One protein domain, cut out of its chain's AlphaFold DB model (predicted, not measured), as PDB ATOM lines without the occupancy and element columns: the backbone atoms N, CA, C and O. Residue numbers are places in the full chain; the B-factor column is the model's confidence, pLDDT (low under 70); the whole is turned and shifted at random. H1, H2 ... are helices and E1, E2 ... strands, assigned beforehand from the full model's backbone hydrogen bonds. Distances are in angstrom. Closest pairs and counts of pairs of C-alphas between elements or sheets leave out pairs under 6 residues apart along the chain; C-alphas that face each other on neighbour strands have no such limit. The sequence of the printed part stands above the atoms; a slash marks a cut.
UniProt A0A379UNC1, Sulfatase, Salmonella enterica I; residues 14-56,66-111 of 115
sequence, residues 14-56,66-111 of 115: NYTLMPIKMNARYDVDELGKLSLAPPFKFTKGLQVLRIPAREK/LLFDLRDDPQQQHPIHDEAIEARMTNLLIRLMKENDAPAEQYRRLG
ATOM      1  N   ASN A  14      83.062 178.207 111.592       95.75
ATOM      2  CA  ASN A  14      81.898 178.110 112.457       95.75
ATOM      3  C   ASN A  14      80.674 177.752 111.619       95.75
ATOM      4  O   ASN A  14      80.408 178.393 110.600       95.75
ATOM      5  N   TYR A  15      79.925 176.757 112.085       96.44
ATOM      6  CA  TYR A  15      78.671 176.305 111.496       96.44
ATOM      7  C   TYR A  15      77.532 176.626 112.465       96.44
ATOM      8  O   TYR A  15      77.490 176.078 113.564       96.44
ATOM      9  N   THR A  16      76.647 177.560 112.111       95.69
ATOM     10  CA  THR A  16      75.637 178.084 113.048       95.69
ATOM     11  C   THR A  16      74.374 178.582 112.343       95.69
ATOM     12  O   THR A  16      74.427 179.058 111.213       95.69
ATOM     13  N   LEU A  17      73.229 178.510 113.025       96.06
ATOM     14  CA  LEU A  17      72.003 179.225 112.633       96.06
ATOM     15  C   LEU A  17      71.943 180.644 113.221       96.06
ATOM     16  O   LEU A  17      71.170 181.473 112.751       96.06
ATOM     17  N   MET A  18      72.758 180.933 114.238       94.81
ATOM     18  CA  MET A  18      72.814 182.228 114.909       94.81
ATOM     19  C   MET A  18      74.168 182.900 114.626       94.81
ATOM     20  O   MET A  18      75.196 182.396 115.089       94.81
ATOM     21  N   PRO A  19      74.209 184.027 113.892       90.62
ATOM     22  CA  PRO A  19      75.451 184.709 113.524       90.62
ATOM     23  C   PRO A  19      75.994 185.560 114.685       90.62
ATOM     24  O   PRO A  19      76.125 186.779 114.589       90.62
ATOM     25  N   ILE A  20      76.324 184.912 115.801       93.38
ATOM     26  CA  ILE A  20      77.016 185.510 116.947       93.38
ATOM     27  C   ILE A  20      78.120 184.559 117.429       93.38
ATOM     28  O   ILE A  20      77.996 183.339 117.298       93.38
ATOM     29  N   LYS A  21      79.221 185.102 117.952       90.81
ATOM     30  CA  LYS A  21      80.236 184.323 118.678       90.81
ATOM     31  C   LYS A  21      79.766 184.142 120.125       90.81
ATOM     32  O   LYS A  21      78.911 184.877 120.601       90.81
ATOM     33  N   MET A  22      80.364 183.209 120.866       88.06
ATOM     34  CA  MET A  22      79.972 182.940 122.261       88.06
ATOM     35  C   MET A  22      80.020 184.183 123.173       88.06
ATOM     36  O   MET A  22      79.242 184.284 124.114       88.06
ATOM     37  N   ASN A  23      80.924 185.129 122.904       91.44
ATOM     38  CA  ASN A  23      81.182 186.295 123.752       91.44
ATOM     39  C   ASN A  23      81.138 187.645 123.011       91.44
ATOM     40  O   ASN A  23      81.474 188.665 123.608       91.44
ATOM     41  N   ALA A  24      80.788 187.669 121.721       92.44
ATOM     42  CA  ALA A  24      80.836 188.880 120.902       92.44
ATOM     43  C   ALA A  24      80.004 188.746 119.618       92.44
ATOM     44  O   ALA A  24      79.642 187.648 119.195       92.44
ATOM     45  N   ARG A  25      79.748 189.873 118.952       93.75
ATOM     46  CA  ARG A  25      79.256 189.884 117.566       93.75
ATOM     47  C   ARG A  25      80.394 189.515 116.604       93.75
ATOM     48  O   ARG A  25      81.562 189.616 116.969       93.75
ATOM     49  N   TYR A  26      80.051 189.065 115.399       94.56
ATOM     50  CA  TYR A  26      81.041 188.950 114.324       94.56
ATOM     51  C   TYR A  26      81.445 190.335 113.825       94.56
ATOM     52  O   TYR A  26      80.603 191.235 113.758       94.56
ATOM     53  N   ASP A  27      82.710 190.473 113.436       93.31
ATOM     54  CA  ASP A  27      83.167 191.651 112.708       93.31
ATOM     55  C   ASP A  27      82.597 191.634 111.283       93.31
ATOM     56  O   ASP A  27      82.340 190.567 110.713       93.31
ATOM     57  N   VAL A  28      82.416 192.815 110.685       95.00
ATOM     58  CA  VAL A  28      81.846 192.948 109.330       95.00
ATOM     59  C   VAL A  28      82.653 192.141 108.309       95.00
ATOM     60  O   VAL A  28      82.066 191.433 107.495       95.00
ATOM     61  N   ASP A  29      83.983 192.165 108.402       94.62
ATOM     62  CA  ASP A  29      84.876 191.452 107.479       94.62
ATOM     63  C   ASP A  29      84.822 189.924 107.620       94.62
ATOM     64  O   ASP A  29      85.094 189.196 106.663       94.62
ATOM     65  N   GLU A  30      84.518 189.413 108.813       93.44
ATOM     66  CA  GLU A  30      84.329 187.977 109.032       93.44
ATOM     67  C   GLU A  30      82.962 187.545 108.515       93.44
ATOM     68  O   GLU A  30      82.853 186.570 107.769       93.44
ATOM     69  N   LEU A  31      81.921 188.297 108.885       94.31
ATOM     70  CA  LEU A  31      80.550 187.991 108.506       94.31
ATOM     71  C   LEU A  31      80.347 188.133 106.993       94.31
ATOM     72  O   LEU A  31      79.644 187.326 106.401       94.31
ATOM     73  N   GLY A  32      81.025 189.082 106.344       96.06
ATOM     74  CA  GLY A  32      81.008 189.251 104.888       96.06
ATOM     75  C   GLY A  32      81.561 188.054 104.104       96.06
ATOM     76  O   GLY A  32      81.302 187.942 102.910       96.06
ATOM     77  N   LYS A  33      82.282 187.132 104.761       96.56
ATOM     78  CA  LYS A  33      82.804 185.884 104.169       96.56
ATOM     79  C   LYS A  33      81.893 184.680 104.412       96.56
ATOM     80  O   LYS A  33      82.296 183.547 104.135       96.56
ATOM     81  N   LEU A  34      80.703 184.892 104.980       96.69
ATOM     82  CA  LEU A  34      79.756 183.815 105.231       96.69
ATOM     83  C   LEU A  34      79.306 183.150 103.928       96.69
ATOM     84  O   LEU A  34      79.276 183.747 102.855       96.69
ATOM     85  N   SER A  35      78.920 181.893 104.053       97.31
ATOM     86  CA  SER A  35      78.299 181.096 102.997       97.31
ATOM     87  C   SER A  35      77.235 180.196 103.620       97.31
ATOM     88  O   SER A  35      77.202 180.030 104.840       97.31
ATOM     89  N   LEU A  36      76.357 179.610 102.808       97.50
ATOM     90  CA  LEU A  36      75.470 178.543 103.272       97.50
ATOM     91  C   LEU A  36      76.159 177.194 103.088       97.50
ATOM     92  O   LEU A  36      76.608 176.865 101.991       97.50
ATOM     93  N   ALA A  37      76.225 176.411 104.160       97.56
ATOM     94  CA  ALA A  37      76.631 175.017 104.083       97.56
ATOM     95  C   ALA A  37      75.450 174.145 103.625       97.56
ATOM     96  O   ALA A  37      74.291 174.474 103.919       97.56
ATOM     97  N   PRO A  38      75.708 173.008 102.956       96.19
ATOM     98  CA  PRO A  38      74.698 171.962 102.862       96.19
ATOM     99  C   PRO A  38      74.280 171.492 104.271       96.19
ATOM    100  O   PRO A  38      75.054 171.646 105.222       96.19
ATOM    101  N   PRO A  39      73.067 170.935 104.435       96.75
ATOM    102  CA  PRO A  39      72.650 170.356 105.705       96.75
ATOM    103  C   PRO A  39      73.585 169.220 106.121       96.75
ATOM    104  O   PRO A  39      73.930 168.374 105.298       96.75
ATOM    105  N   PHE A  40      73.930 169.173 107.404       97.19
ATOM    106  CA  PHE A  40      74.565 167.996 107.983       97.19
ATOM    107  C   PHE A  40      73.501 166.956 108.345       97.19
ATOM    108  O   PHE A  40      72.334 167.290 108.576       97.19
ATOM    109  N   LYS A  41      73.902 165.693 108.513       96.75
ATOM    110  CA  LYS A  41      73.008 164.604 108.960       96.75
ATOM    111  C   LYS A  41      72.207 164.963 110.217       96.75
ATOM    112  O   LYS A  41      71.047 164.580 110.339       96.75
ATOM    113  N   PHE A  42      72.800 165.726 111.139       95.31
ATOM    114  CA  PHE A  42      72.167 166.121 112.400       95.31
ATOM    115  C   PHE A  42      71.369 167.436 112.332       95.31
ATOM    116  O   PHE A  42      70.657 167.752 113.286       95.31
ATOM    117  N   THR A  43      71.421 168.199 111.231       96.56
ATOM    118  CA  THR A  43      70.678 169.474 111.105       96.56
ATOM    119  C   THR A  43      69.248 169.301 110.592       96.56
ATOM    120  O   THR A  43      68.569 170.289 110.323       96.56
ATOM    121  N   LYS A  44      68.754 168.057 110.482       96.12
ATOM    122  CA  LYS A  44      67.364 167.728 110.104       96.12
ATOM    123  C   LYS A  44      66.918 168.400 108.793       96.12
ATOM    124  O   LYS A  44      65.787 168.859 108.677       96.12
ATOM    125  N   GLY A  45      67.825 168.479 107.819       97.06
ATOM    126  CA  GLY A  45      67.567 169.076 106.505       97.06
ATOM    127  C   GLY A  45      67.713 170.600 106.443       97.06
ATOM    128  O   GLY A  45      67.631 171.160 105.354       97.06
ATOM    129  N   LEU A  46      67.976 171.277 107.564       97.88
ATOM    130  CA  LEU A  46      68.228 172.716 107.570       97.88
ATOM    131  C   LEU A  46      69.676 173.027 107.179       97.88
ATOM    132  O   LEU A  46      70.618 172.400 107.673       97.88
ATOM    133  N   GLN A  47      69.842 174.031 106.321       97.88
ATOM    134  CA  GLN A  47      71.143 174.637 106.040       97.88
ATOM    135  C   GLN A  47      71.594 175.498 107.219       97.88
ATOM    136  O   GLN A  47      70.776 176.034 107.966       97.88
ATOM    137  N   VAL A  48      72.905 175.663 107.354       97.75
ATOM    138  CA  VAL A  48      73.517 176.518 108.376       97.75
ATOM    139  C   VAL A  48      74.460 177.520 107.724       97.75
ATOM    140  O   VAL A  48      74.974 177.287 106.627       97.75
ATOM    141  N   LEU A  49      74.714 178.633 108.409       97.69
ATOM    142  CA  LEU A  49      75.774 179.552 108.015       97.69
ATOM    143  C   LEU A  49      77.121 178.877 108.258       97.69
ATOM    144  O   LEU A  49      77.361 178.361 109.348       97.69
ATOM    145  N   ARG A  50      78.003 178.931 107.262       97.62
ATOM    146  CA  ARG A  50      79.427 178.619 107.362       97.62
ATOM    147  C   ARG A  50      80.209 179.919 107.320       97.62
ATOM    148  O   ARG A  50      80.234 180.593 106.289       97.62
ATOM    149  N   ILE A  51      80.873 180.245 108.420       97.06
ATOM    150  CA  ILE A  51      81.685 181.456 108.559       97.06
ATOM    151  C   ILE A  51      83.139 181.011 108.755       97.06
ATOM    152  O   ILE A  51      83.432 180.385 109.780       97.06
ATOM    153  N   PRO A  52      84.052 181.271 107.798       95.81
ATOM    154  CA  PRO A  52      85.468 180.954 107.963       95.81
ATOM    155  C   PRO A  52      86.026 181.577 109.246       95.81
ATOM    156  O   PRO A  52      85.795 182.754 109.522       95.81
ATOM    157  N   ALA A  53      86.759 180.786 110.023       93.56
ATOM    158  CA  ALA A  53      87.350 181.216 111.282       93.56
ATOM    159  C   ALA A  53      88.879 181.168 111.194       93.56
ATOM    160  O   ALA A  53      89.459 180.608 110.267       93.56
ATOM    161  N   ARG A  54      89.546 181.782 112.170       91.94
ATOM    162  CA  ARG A  54      91.001 181.719 112.304       91.94
ATOM    163  C   ARG A  54      91.350 181.148 113.661       91.94
ATOM    164  O   ARG A  54      90.753 181.527 114.665       91.94
ATOM    165  N   GLU A  55      92.328 180.251 113.665       92.88
ATOM    166  CA  GLU A  55      92.925 179.761 114.901       92.88
ATOM    167  C   GLU A  55      93.419 180.942 115.748       92.88
ATOM    168  O   GLU A  55      94.126 181.829 115.259       92.88
ATOM    169  N   LYS A  56      93.011 180.949 117.016       88.94
ATOM    170  CA  LYS A  56      93.342 181.993 117.985       88.94
ATOM    171  C   LYS A  56      94.725 181.755 118.584       88.94
ATOM    172  O   LYS A  56      95.430 182.714 118.903       88.94
ATOM    173  N   LEU A  66      99.833 163.793 120.100       95.06
ATOM    174  CA  LEU A  66     100.315 162.984 121.216       95.06
ATOM    175  C   LEU A  66      99.273 161.919 121.580       95.06
ATOM    176  O   LEU A  66      98.058 162.152 121.473       95.06
ATOM    177  N   LEU A  67      99.762 160.760 122.016       96.38
ATOM    178  CA  LEU A  67      98.982 159.630 122.517       96.38
ATOM    179  C   LEU A  67      99.512 159.236 123.896       96.38
ATOM    180  O   LEU A  67     100.716 159.245 124.104       96.38
ATOM    181  N   PHE A  68      98.621 158.880 124.817       96.88
ATOM    182  CA  PHE A  68      98.956 158.491 126.190       96.88
ATOM    183  C   PHE A  68      98.053 157.329 126.621       96.88
ATOM    184  O   PHE A  68      96.880 157.301 126.231       96.88
ATOM    185  N   ASP A  69      98.560 156.396 127.434       96.62
ATOM    186  CA  ASP A  69      97.710 155.430 128.146       96.62
ATOM    187  C   ASP A  69      97.308 156.045 129.484       96.62
ATOM    188  O   ASP A  69      98.098 156.100 130.414       96.62
ATOM    189  N   LEU A  70      96.065 156.504 129.599       96.25
ATOM    190  CA  LEU A  70      95.594 157.182 130.811       96.25
ATOM    191  C   LEU A  70      95.485 156.268 132.041       96.25
ATOM    192  O   LEU A  70      95.307 156.780 133.145       96.25
ATOM    193  N   ARG A  71      95.537 154.939 131.872       97.31
ATOM    194  CA  ARG A  71      95.511 154.004 133.007       97.31
ATOM    195  C   ARG A  71      96.877 153.936 133.677       97.31
ATOM    196  O   ARG A  71      96.942 154.015 134.900       97.31
ATOM    197  N   ASP A  72      97.929 153.833 132.870       96.88
ATOM    198  CA  ASP A  72      99.304 153.651 133.345       96.88
ATOM    199  C   ASP A  72     100.081 154.984 133.422       96.88
ATOM    200  O   ASP A  72     101.035 155.107 134.185       96.88
ATOM    201  N   ASP A  73      99.634 156.011 132.694       97.56
ATOM    202  CA  ASP A  73     100.176 157.374 132.668       97.56
ATOM    203  C   ASP A  73      99.055 158.431 132.824       97.56
ATOM    204  O   ASP A  73      98.754 159.207 131.909       97.56
ATOM    205  N   PRO A  74      98.402 158.502 134.001       97.06
ATOM    206  CA  PRO A  74      97.300 159.437 134.241       97.06
ATOM    207  C   PRO A  74      97.729 160.912 134.177       97.06
ATOM    208  O   PRO A  74      96.889 161.788 133.982       97.06
ATOM    209  N   GLN A  75      99.026 161.193 134.347       97.62
ATOM    210  CA  GLN A  75      99.589 162.543 134.279       97.62
ATOM    211  C   GLN A  75     100.108 162.916 132.881       97.62
ATOM    212  O   GLN A  75     100.574 164.041 132.714       97.62
ATOM    213  N   GLN A  76      99.992 162.022 131.889       96.75
ATOM    214  CA  GLN A  76     100.377 162.269 130.491       96.75
ATOM    215  C   GLN A  76     101.843 162.713 130.341       96.75
ATOM    216  O   GLN A  76     102.155 163.640 129.591       96.75
ATOM    217  N   GLN A  77     102.751 162.087 131.093       97.25
ATOM    218  CA  GLN A  77     104.180 162.405 131.062       97.25
ATOM    219  C   GLN A  77     104.955 161.590 130.014       97.25
ATOM    220  O   GLN A  77     106.046 161.993 129.611       97.25
ATOM    221  N   HIS A  78     104.401 160.467 129.553       96.94
ATOM    222  CA  HIS A  78     105.083 159.487 128.711       96.94
ATOM    223  C   HIS A  78     104.304 159.271 127.404       96.94
ATOM    224  O   HIS A  78     103.489 158.348 127.305       96.94
ATOM    225  N   PRO A  79     104.519 160.120 126.380       96.06
ATOM    226  CA  PRO A  79     103.827 159.974 125.108       96.06
ATOM    227  C   PRO A  79     104.199 158.661 124.408       96.06
ATOM    228  O   PRO A  79     105.357 158.247 124.368       96.06
ATOM    229  N   ILE A  80     103.192 158.020 123.822       96.56
ATOM    230  CA  ILE A  80     103.315 156.792 123.040       96.56
ATOM    231  C   ILE A  80     103.731 157.149 121.610       96.56
ATOM    232  O   ILE A  80     103.022 157.878 120.913       96.56
ATOM    233  N   HIS A  81     104.837 156.560 121.159       95.56
ATOM    234  CA  HIS A  81     105.326 156.624 119.782       95.56
ATOM    235  C   HIS A  81     105.310 155.222 119.158       95.56
ATOM    236  O   HIS A  81     106.342 154.567 119.048       95.56
ATOM    237  N   ASP A  82     104.116 154.751 118.794       97.06
ATOM    238  CA  ASP A  82     103.886 153.438 118.180       97.06
ATOM    239  C   ASP A  82     102.980 153.590 116.950       97.06
ATOM    240  O   ASP A  82     101.845 154.070 117.048       97.06
ATOM    241  N   GLU A  83     103.488 153.186 115.784       95.94
ATOM    242  CA  GLU A  83     102.803 153.359 114.498       95.94
ATOM    243  C   GLU A  83     101.495 152.561 114.408       95.94
ATOM    244  O   GLU A  83     100.510 153.042 113.841       95.94
ATOM    245  N   ALA A  84     101.446 151.358 114.987       97.12
ATOM    246  CA  ALA A  84     100.258 150.511 114.944       97.12
ATOM    247  C   ALA A  84      99.138 151.093 115.817       97.12
ATOM    248  O   ALA A  84      97.965 151.110 115.416       97.12
ATOM    249  N   ILE A  85      99.491 151.621 116.992       96.44
ATOM    250  CA  ILE A  85      98.553 152.325 117.869       96.44
ATOM    251  C   ILE A  85      98.077 153.618 117.199       96.44
ATOM    252  O   ILE A  85      96.867 153.872 117.188       96.44
ATOM    253  N   GLU A  86      98.970 154.410 116.595       95.44
ATOM    254  CA  GLU A  86      98.582 155.636 115.885       95.44
ATOM    255  C   GLU A  86      97.626 155.341 114.723       95.44
ATOM    256  O   GLU A  86      96.584 155.998 114.603       95.44
ATOM    257  N   ALA A  87      97.928 154.336 113.898       95.19
ATOM    258  CA  ALA A  87      97.072 153.931 112.787       95.19
ATOM    259  C   ALA A  87      95.684 153.500 113.283       95.19
ATOM    260  O   ALA A  87      94.656 153.936 112.754       95.19
ATOM    261  N   ARG A  88      95.630 152.705 114.362       96.69
ATOM    262  CA  ARG A  88      94.368 152.309 115.000       96.69
ATOM    263  C   ARG A  88      93.574 153.524 115.487       96.69
ATOM    264  O   ARG A  88      92.375 153.607 115.213       96.69
ATOM    265  N   MET A  89      94.206 154.460 116.196       96.81
ATOM    266  CA  MET A  89      93.539 155.669 116.704       96.81
ATOM    267  C   MET A  89      93.052 156.574 115.570       96.81
ATOM    268  O   MET A  89      91.943 157.106 115.637       96.81
ATOM    269  N   THR A  90      93.839 156.699 114.504       96.00
ATOM    270  CA  THR A  90      93.483 157.473 113.311       96.00
ATOM    271  C   THR A  90      92.262 156.881 112.610       96.00
ATOM    272  O   THR A  90      91.329 157.613 112.284       96.00
ATOM    273  N   ASN A  91      92.192 155.555 112.465       96.19
ATOM    274  CA  ASN A  91      91.026 154.884 111.885       96.19
ATOM    275  C   ASN A  91      89.752 155.087 112.720       96.19
ATOM    276  O   ASN A  91      88.680 155.338 112.164       96.19
ATOM    277  N   LEU A  92      89.858 155.029 114.052       97.12
ATOM    278  CA  LEU A  92      88.735 155.325 114.947       97.12
ATOM    279  C   LEU A  92      88.280 156.786 114.823       97.12
ATOM    280  O   LEU A  92      87.078 157.045 114.757       97.12
ATOM    281  N   LEU A  93      89.224 157.727 114.730       96.81
ATOM    282  CA  LEU A  93      88.930 159.142 114.507       96.81
ATOM    283  C   LEU A  93      88.180 159.356 113.185       96.81
ATOM    284  O   LEU A  93      87.117 159.969 113.190       96.81
ATOM    285  N   ILE A  94      88.682 158.810 112.074       96.88
ATOM    286  CA  ILE A  94      88.043 158.925 110.751       96.88
ATOM    287  C   ILE A  94      86.631 158.342 110.777       96.88
ATOM    288  O   ILE A  94      85.701 158.954 110.249       96.88
ATOM    289  N   ARG A  95      86.448 157.174 111.403       96.88
ATOM    290  CA  ARG A  95      85.128 156.558 111.555       96.88
ATOM    291  C   ARG A  95      84.159 157.505 112.266       96.88
ATOM    292  O   ARG A  95      83.089 157.775 111.728       96.88
ATOM    293  N   LEU A  96      84.549 158.047 113.420       97.12
ATOM    294  CA  LEU A  96      83.714 158.984 114.179       97.12
ATOM    295  C   LEU A  96      83.446 160.279 113.400       97.12
ATOM    296  O   LEU A  96      82.329 160.791 113.441       97.12
ATOM    297  N   MET A  97      84.423 160.790 112.648       96.50
ATOM    298  CA  MET A  97      84.233 161.953 111.775       96.50
ATOM    299  C   MET A  97      83.190 161.681 110.681       96.50
ATOM    300  O   MET A  97      82.337 162.531 110.436       96.50
ATOM    301  N   LYS A  98      83.200 160.495 110.057       96.12
ATOM    302  CA  LYS A  98      82.202 160.093 109.044       96.12
ATOM    303  C   LYS A  98      80.808 159.896 109.653       96.12
ATOM    304  O   LYS A  98      79.804 160.303 109.055       96.12
ATOM    305  N   GLU A  99      80.738 159.284 110.835       96.38
ATOM    306  CA  GLU A  99      79.490 159.082 111.586       96.38
ATOM    307  C   GLU A  99      78.840 160.422 111.966       96.38
ATOM    308  O   GLU A  99      77.632 160.578 111.811       96.38
ATOM    309  N   ASN A 100      79.648 161.413 112.361       96.25
ATOM    310  CA  ASN A 100      79.187 162.745 112.768       96.25
ATOM    311  C   ASN A 100      79.131 163.771 111.627       96.25
ATOM    312  O   ASN A 100      78.908 164.951 111.881       96.25
ATOM    313  N   ASP A 101      79.316 163.331 110.379       96.50
ATOM    314  CA  ASP A 101      79.241 164.190 109.194       96.50
ATOM    315  C   ASP A 101      80.205 165.390 109.249       96.50
ATOM    316  O   ASP A 101      79.859 166.523 108.921       96.50
ATOM    317  N   ALA A 102      81.430 165.150 109.726       95.94
ATOM    318  CA  ALA A 102      82.442 166.192 109.836       95.94
ATOM    319  C   ALA A 102      82.715 166.836 108.461       95.94
ATOM    320  O   ALA A 102      82.818 166.126 107.457       95.94
ATOM    321  N   PRO A 103      82.888 168.166 108.394       95.38
ATOM    322  CA  PRO A 103      83.094 168.856 107.129       95.38
ATOM    323  C   PRO A 103      84.474 168.535 106.527       95.38
ATOM    324  O   PRO A 103      85.444 168.277 107.246       95.38
ATOM    325  N   ALA A 104      84.573 168.565 105.193       93.50
ATOM    326  CA  ALA A 104      85.750 168.111 104.443       93.50
ATOM    327  C   ALA A 104      87.056 168.831 104.834       93.50
ATOM    328  O   ALA A 104      88.129 168.224 104.828       93.50
ATOM    329  N   GLU A 105      86.988 170.112 105.209       95.00
ATOM    330  CA  GLU A 105      88.153 170.852 105.697       95.00
ATOM    331  C   GLU A 105      88.761 170.260 106.968       95.00
ATOM    332  O   GLU A 105      89.961 170.400 107.146       95.00
ATOM    333  N   GLN A 106      88.003 169.551 107.815       95.44
ATOM    334  CA  GLN A 106      88.585 168.922 109.004       95.44
ATOM    335  C   GLN A 106      89.474 167.733 108.645       95.44
ATOM    336  O   GLN A 106      90.516 167.547 109.268       95.44
ATOM    337  N   TYR A 107      89.132 166.968 107.608       96.44
ATOM    338  CA  TYR A 107      90.012 165.906 107.114       96.44
ATOM    339  C   TYR A 107      91.302 166.503 106.556       96.44
ATOM    340  O   TYR A 107      92.388 166.085 106.952       96.44
ATOM    341  N   ARG A 108      91.187 167.552 105.728       95.00
ATOM    342  CA  ARG A 108      92.347 168.280 105.190       95.00
ATOM    343  C   ARG A 108      93.208 168.883 106.292       95.00
ATOM    344  O   ARG A 108      94.423 168.698 106.283       95.00
ATOM    345  N   ARG A 109      92.594 169.555 107.265       95.31
ATOM    346  CA  ARG A 109      93.281 170.159 108.411       95.31
ATOM    347  C   ARG A 109      94.120 169.136 109.162       95.31
ATOM    348  O   ARG A 109      95.202 169.478 109.613       95.31
ATOM    349  N   LEU A 110      93.648 167.897 109.287       95.50
ATOM    350  CA  LEU A 110      94.322 166.833 110.037       95.50
ATOM    351  C   LEU A 110      95.223 165.926 109.173       95.50
ATOM    352  O   LEU A 110      95.918 165.060 109.714       95.50
ATOM    353  N   GLY A 111      95.246 166.122 107.849       94.88
ATOM    354  CA  GLY A 111      95.988 165.279 106.903       94.88
ATOM    355  C   GLY A 111      95.403 163.869 106.773       94.88
ATOM    356  O   GLY A 111      96.148 162.895 106.771       94.88
TER     357      GLY A 111
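AT A GLANCE: This is residues 14 to 56 and 66 to 111 of the 115 residues of the protein "Sulfatase" of Salmonella enterica I (UniProt A0A379UNC1). A small three-stranded sheet of E1, E3 and E2 makes one end of an elongated domain and a looped head of residues 66 to 82 the other, and the long helix H2 runs from that head back toward the sheet's end without reaching the sheet. The short helix H3 folds back after H2, and the tiny helix H1 sits at an edge of the sheet's end of the domain. The printed part has 89 residues, with three named helices and three named strands in the order E1, H1, E2, E3, H2, H3; the sheet order is E1, E3, E2, all antiparallel. The class is mixed, helices and strands, with under half of the residues in named elements. The whole is only just loose, close to extended, with a radius of gyration of the C-alphas of 17.8 A and spans of 47 by 28 by 21 A.

HOW THE PARTS SIT: E1, residues 14 to 16, is an edge strand and the antiparallel neighbour of the inner strand E3, residues 48 to 53, at 159 degrees; N 14 and O 51 are within hydrogen-bond range at 2.9 A. E2, residues 35 to 37, is the other edge strand and forms a hairpin with E3, antiparallel at 120 degrees; N 50 and O 35 are 2.8 A apart. H1, residues 28 to 31, is on the sheet but only grazes it, with residues 30 to 31; its closest C-alphas to E3 are those of Leu 31 and Ile 51, 6.6 A. E1, H1 and E2 form a split strand-helix-strand unit, two strands of one sheet that are not neighbours, with a helix between them along the chain and E3 between them in the sheet, and its crossover is right-handed. H2, residues 83 to 99, and H3, residues 104 to 110, are not on the sheet; they are near each other, with 7 pairs of C-alphas within 10 A and the closest at 8.1 A. Every O i to N i+4 pair is within hydrogen-bond range in H2 and H3; H1 is too short for such a pair.

IN THESE COORDINATES: E1 begins at C-alpha 14, (81.898, 178.110, 112.457). From first to last C-alpha, E3 measures 14.9 A, H2 24.2 A and H3 10.3 A. H2 begins at C-alpha 83, (102.803, 153.359, 114.498), and H3 ends at C-alpha 110, (94.322, 166.833, 110.037).

THE WHOLE: The two C-alphas farthest apart are those of Val 28 and Asp 72, 49.3 A. Residues 57 to 65 are not printed, and C-alphas 56 and 66 are 20.5 A apart across this cut. The link from E1 to H1 is long, with 11 residues. Mean pLDDT of the printed part is 95.7, and no printed residue is under 70.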